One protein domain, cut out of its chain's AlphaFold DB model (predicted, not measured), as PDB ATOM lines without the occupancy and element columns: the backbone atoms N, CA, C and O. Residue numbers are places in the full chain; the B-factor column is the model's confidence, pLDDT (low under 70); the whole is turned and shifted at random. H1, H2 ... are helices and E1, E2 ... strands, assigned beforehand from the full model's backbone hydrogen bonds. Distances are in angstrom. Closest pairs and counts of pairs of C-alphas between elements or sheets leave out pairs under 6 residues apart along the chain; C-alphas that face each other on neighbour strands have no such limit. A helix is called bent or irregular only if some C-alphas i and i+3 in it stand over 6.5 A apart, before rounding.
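This is residues 18 to 58 of the 61 residues of the protein "Exodeoxyribonuclease III" of Pseudomonas sp. HMWF010 (UniProt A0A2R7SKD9). This is a thin, drawn-out domain with a short two-stranded ladder, E1 and E2, in its middle, the small helix H1 toward one end of the long axis and the smaller H2 toward the other. Residues 18 to 22 lead out to H1, and after H2 residues 46 to 54 fold back to bring E2 beside E1. The printed part has 41 residues with two named helices and two named strands, in the order H1, E1, H2, E2; the class is mixed, helices and strands, with 18 residues in named elements, under half. The strands form one antiparallel sheet, order E1 - E2. The whole is only just loose, close to extended, with a radius of gyration of the C-alphas of 13.1 A, and only just flat, spanning 38 by 19 by 9 A.

Start at C-alpha 18, at (207.675, 180.271, 244.747), and go on to C-alpha 23 at (201.963, 166.900, 251.356), where H1 begins; it holds residues 23 to 29 and measures 9.9 A from first to last C-alpha. H1 is irregular: C-alphas 24 and 27 are 7.5 A apart, against about 5 A in a regular helix. Next look at residues 37 to 39 for E1, 7.2 A long, and at residues 41 to 45 for H2, 7.9 A long. E2, residues 55 to 57, is 7.1 A long and ends at C-alpha 57, at (198.219, 180.739, 247.108).

Begin with the sheet, where E1 and E2 are antiparallel neighbours at 170 degrees between their directions. C-alphas 37 and 57 face each other at 4.1 A, and C-alphas 39 and 55 at 4.5 A. Look there for N 38 and O 56, 2.9 A apart and within hydrogen-bond range, and for N 56 and O 38, also at 2.9 A. Going outward, the closest C-alphas of H1 and E2 are those of Ala 29 and Ala 57, 7.3 A apart. H1 and H2 are apart. Residues 30 to 31 pair with residues 34 to 35, antiparallel, outside the named strands. In H1, 1 of 3 O i to N i+4 pairs is within hydrogen-bond range, beside 3 of 4 O i to N i+3 pairs; in H2 the counts are 0 of 1 and 2 of 2.

The two C-alphas farthest apart are those of Gly 24 and Glu 47, at 39.1 A, while the first and last printed C-alphas, His 18 and Asp 58, are 13.5 A apart. The printed part has no cut. The link from E1 to H2 is tight, with 1 residue; those from H1 to E1, 7 residues, and from H2 to E2, 9 residues, are short. The model's mean pLDDT over the printed part is 95.0, and no printed residue is under 70.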
ATOM      1  N   HIS A  18     208.447 181.511 244.663       97.25
ATOM      2  CA  HIS A  18     207.675 180.271 244.747       97.25
ATOM      3  C   HIS A  18     207.066 180.096 246.138       97.25
ATOM      4  O   HIS A  18     207.697 180.405 247.147       97.25
ATOM      5  N   ILE A  19     205.861 179.525 246.182       96.88
ATOM      6  CA  ILE A  19     205.236 179.019 247.405       96.88
ATOM      7  C   ILE A  19     205.232 177.497 247.294       96.88
ATOM      8  O   ILE A  19     204.618 176.941 246.385       96.88
ATOM      9  N   LEU A  20     205.949 176.829 248.195       95.75
ATOM     10  CA  LEU A  20     206.005 175.371 248.266       95.75
ATOM     11  C   LEU A  20     205.115 174.893 249.414       95.75
ATOM     12  O   LEU A  20     205.147 175.462 250.502       95.75
ATOM     13  N   ALA A  21     204.335 173.841 249.173       93.88
ATOM     14  CA  ALA A  21     203.439 173.247 250.159       93.88
ATOM     15  C   ALA A  21     203.898 171.828 250.516       93.88
ATOM     16  O   ALA A  21     204.355 171.074 249.653       93.88
ATOM     17  N   SER A  22     203.765 171.456 251.789       96.38
ATOM     18  CA  SER A  22     203.988 170.080 252.236       96.38
ATOM     19  C   SER A  22     202.840 169.165 251.773       96.38
ATOM     20  O   SER A  22     201.745 169.655 251.484       96.38
ATOM     21  N   PRO A  23     203.028 167.829 251.746       96.06
ATOM     22  CA  PRO A  23     201.963 166.900 251.356       96.06
ATOM     23  C   PRO A  23     200.669 167.052 252.169       96.06
ATOM     24  O   PRO A  23     199.587 166.881 251.619       96.06
ATOM     25  N   GLY A  24     200.767 167.432 253.450       96.25
ATOM     26  CA  GLY A  24     199.604 167.646 254.319       96.25
ATOM     27  C   GLY A  24     198.730 168.845 253.933       96.25
ATOM     28  O   GLY A  24     197.586 168.915 254.360       96.25
ATOM     29  N   LEU A  25     199.237 169.766 253.107       95.00
ATOM     30  CA  LEU A  25     198.483 170.914 252.593       95.00
ATOM     31  C   LEU A  25     197.951 170.693 251.171       95.00
ATOM     32  O   LEU A  25     197.333 171.597 250.613       95.00
ATOM     33  N   ARG A  26     198.188 169.518 250.569       93.56
ATOM     34  CA  ARG A  26     197.842 169.249 249.166       93.56
ATOM     35  C   ARG A  26     196.368 169.502 248.877       93.56
ATOM     36  O   ARG A  26     196.066 170.220 247.931       93.56
ATOM     37  N   ASP A  27     195.480 168.924 249.679       95.12
ATOM     38  CA  ASP A  27     194.042 168.995 249.417       95.12
ATOM     39  C   ASP A  27     193.515 170.413 249.647       95.12
ATOM     40  O   ASP A  27     192.755 170.921 248.830       95.12
ATOM     41  N   ALA A  28     194.020 171.100 250.678       96.25
ATOM     42  CA  ALA A  28     193.676 172.493 250.937       96.25
ATOM     43  C   ALA A  28     194.146 173.437 249.820       96.25
ATOM     44  O   ALA A  28     193.480 174.423 249.518       96.25
ATOM     45  N   ALA A  29     195.279 173.143 249.180       96.00
ATOM     46  CA  ALA A  29     195.797 173.939 248.072       96.00
ATOM     47  C   ALA A  29     195.042 173.715 246.748       96.00
ATOM     48  O   ALA A  29     195.245 174.481 245.803       96.00
ATOM     49  N   ILE A  30     194.202 172.676 246.647       95.00
ATOM     50  CA  ILE A  30     193.423 172.368 245.446       95.00
ATOM     51  C   ILE A  30     192.011 172.946 245.583       95.00
ATOM     52  O   ILE A  30     191.203 172.490 246.386       95.00
ATOM     53  N   VAL A  31     191.680 173.912 244.728       93.12
ATOM     54  CA  VAL A  31     190.335 174.486 244.606       93.12
ATOM     55  C   VAL A  31     189.855 174.267 243.175       93.12
ATOM     56  O   VAL A  31     190.585 174.526 242.219       93.12
ATOM     57  N   ASP A  32     188.647 173.724 243.020       92.88
ATOM     58  CA  ASP A  32     188.040 173.396 241.721       92.88
ATOM     59  C   ASP A  32     188.939 172.519 240.822       92.88
ATOM     60  O   ASP A  32     189.053 172.722 239.614       92.88
ATOM     61  N   GLY A  33     189.618 171.540 241.433       93.00
ATOM     62  CA  GLY A  33     190.446 170.555 240.727       93.00
ATOM     63  C   GLY A  33     191.834 171.046 240.300       93.00
ATOM     64  O   GLY A  33     192.530 170.335 239.577       93.00
ATOM     65  N   ARG A  34     192.272 172.231 240.744       94.81
ATOM     66  CA  ARG A  34     193.600 172.789 240.439       94.81
ATOM     67  C   ARG A  34     194.221 173.483 241.644       94.81
ATOM     68  O   ARG A  34     193.516 173.890 242.557       94.81
ATOM     69  N   VAL A  35     195.539 173.672 241.618       95.12
ATOM     70  CA  VAL A  35     196.229 174.501 242.617       95.12
ATOM     71  C   VAL A  35     195.684 175.932 242.555       95.12
ATOM     72  O   VAL A  35     195.726 176.554 241.488       95.12
ATOM     73  N   SER A  36     195.192 176.455 243.680       95.50
ATOM     74  CA  SER A  36     194.752 177.850 243.778       95.50
ATOM     75  C   SER A  36     195.946 178.752 244.055       95.50
ATOM     76  O   SER A  36     196.381 178.897 245.194       95.50
ATOM     77  N   ALA A  37     196.519 179.336 243.002       96.50
ATOM     78  CA  ALA A  37     197.609 180.299 243.112       96.50
ATOM     79  C   ALA A  37     197.561 181.342 241.991       96.50
ATOM     80  O   ALA A  37     197.048 181.082 240.897       96.50
ATOM     81  N   LYS A  38     198.118 182.530 242.247       97.06
ATOM     82  CA  LYS A  38     198.117 183.653 241.303       97.06
ATOM     83  C   LYS A  38     199.380 184.503 241.422       97.06
ATOM     84  O   LYS A  38     199.840 184.798 242.520       97.06
ATOM     85  N   VAL A  39     199.901 184.934 240.273       97.19
ATOM     86  CA  VAL A  39     200.883 186.025 240.175       97.19
ATOM     87  C   VAL A  39     200.115 187.316 239.901       97.19
ATOM     88  O   VAL A  39     199.318 187.373 238.965       97.19
ATOM     89  N   HIS A  40     200.344 188.351 240.702       97.06
ATOM     90  CA  HIS A  40     199.689 189.656 240.567       97.06
ATOM     91  C   HIS A  40     200.586 190.616 239.783       97.06
ATOM     92  O   HIS A  40     201.053 191.629 240.294       97.06
ATOM     93  N   ASP A  41     200.869 190.271 238.529       93.44
ATOM     94  CA  ASP A  41     201.823 190.987 237.675       93.44
ATOM     95  C   ASP A  41     201.418 192.439 237.363       93.44
ATOM     96  O   ASP A  41     202.285 193.298 237.244       93.44
ATOM     97  N   THR A  42     200.120 192.743 237.314       94.31
ATOM     98  CA  THR A  42     199.579 194.114 237.174       94.31
ATOM     99  C   THR A  42     200.042 195.076 238.271       94.31
ATOM    100  O   THR A  42     200.124 196.275 238.033       94.31
ATOM    101  N   VAL A  43     200.430 194.581 239.451       94.88
ATOM    102  CA  VAL A  43     201.005 195.411 240.527       94.88
ATOM    103  C   VAL A  43     202.328 196.055 240.090       94.88
ATOM    104  O   VAL A  43     202.685 197.131 240.565       94.88
ATOM    105  N   ARG A  44     203.041 195.458 239.122       92.94
ATOM    106  CA  ARG A  44     204.248 196.046 238.516       92.94
ATOM    107  C   ARG A  44     203.957 197.287 237.665       92.94
ATOM    108  O   ARG A  44     204.904 197.939 237.237       92.94
ATOM    109  N   GLU A  45     202.690 197.610 237.417       92.12
ATOM    110  CA  GLU A  45     202.259 198.815 236.694       92.12
ATOM    111  C   GLU A  45     201.942 199.989 237.633       92.12
ATOM    112  O   GLU A  45     201.661 201.088 237.161       92.12
ATOM    113  N   TRP A  46     201.972 199.785 238.955       92.88
ATOM    114  CA  TRP A  46     201.706 200.846 239.929       92.88
ATOM    115  C   TRP A  46     202.793 201.926 239.929       92.88
ATOM    116  O   TRP A  46     203.901 201.728 239.430       92.88
ATOM    117  N   GLU A  47     202.495 203.078 240.534       93.75
ATOM    118  CA  GLU A  47     203.491 204.127 240.730       93.75
ATOM    119  C   GLU A  47     204.581 203.643 241.701       93.75
ATOM    120  O   GLU A  47     204.309 203.321 242.856       93.75
ATOM    121  N   ARG A  48     205.831 203.592 241.217       91.19
ATOM    122  CA  ARG A  48     207.023 203.126 241.956       91.19
ATOM    123  C   ARG A  48     206.875 201.705 242.543       91.19
ATOM    124  O   ARG A  48     206.975 201.523 243.757       91.19
ATOM    125  N   PRO A  49     206.706 200.674 241.700       92.00
ATOM    126  CA  PRO A  49     206.509 199.310 242.165       92.00
ATOM    127  C   PRO A  49     207.836 198.637 242.554       92.00
ATOM    128  O   PRO A  49     208.896 198.969 242.018       92.00
ATOM    129  N   SER A  50     207.766 197.623 243.423       92.69
ATOM    130  CA  SER A  50     208.860 196.651 243.634       92.69
ATOM    131  C   SER A  50     209.227 195.963 242.319       92.69
ATOM    132  O   SER A  50     208.332 195.746 241.508       92.69
ATOM    133  N   ASP A  51     210.490 195.580 242.093       91.12
ATOM    134  CA  ASP A  51     210.915 194.878 240.870       91.12
ATOM    135  C   ASP A  51     210.398 193.431 240.754       91.12
ATOM    136  O   ASP A  51     210.459 192.854 239.665       91.12
ATOM    137  N   HIS A  52     209.801 192.897 241.825       94.06
ATOM    138  CA  HIS A  52     209.098 191.612 241.869       94.06
ATOM    139  C   HIS A  52     207.571 191.793 241.867       94.06
ATOM    140  O   HIS A  52     207.040 192.778 242.384       94.06
ATOM    141  N   ALA A  53     206.852 190.827 241.287       95.50
ATOM    142  CA  ALA A  53     205.394 190.761 241.364       95.50
ATOM    143  C   ALA A  53     204.971 189.903 242.572       95.50
ATOM    144  O   ALA A  53     205.541 188.828 242.762       95.50
ATOM    145  N   PRO A  54     203.963 190.314 243.362       97.62
ATOM    146  CA  PRO A  54     203.436 189.477 244.434       97.62
ATOM    147  C   PRO A  54     202.870 188.157 243.899       97.62
ATOM    148  O   PRO A  54     202.241 188.120 242.837       97.62
ATOM    149  N   VAL A  55     203.032 187.088 244.676       98.19
ATOM    150  CA  VAL A  55     202.431 185.776 244.413       98.19
ATOM    151  C   VAL A  55     201.594 185.345 245.613       98.19
ATOM    152  O   VAL A  55     201.997 185.553 246.755       98.19
ATOM    153  N   THR A  56     200.421 184.768 245.367       97.88
ATOM    154  CA  THR A  56     199.539 184.236 246.418       97.88
ATOM    155  C   THR A  56     199.151 182.798 246.116       97.88
ATOM    156  O   THR A  56     199.088 182.399 244.951       97.88
ATOM    157  N   ALA A  57     198.870 182.038 247.170       97.12
ATOM    158  CA  ALA A  57     198.219 180.739 247.108       97.12
ATOM    159  C   ALA A  57     197.064 180.736 248.111       97.12
ATOM    160  O   ALA A  57     197.250 181.169 249.249       97.12
ATOM    161  N   ASP A  58     195.896 180.265 247.686       95.88
ATOM    162  CA  ASP A  58     194.735 180.142 248.561       95.88
ATOM    163  C   ASP A  58     194.664 178.713 249.090       95.88
ATOM    164  O   ASP A  58     194.841 177.750 248.341       95.88
TER     165      ASP A  58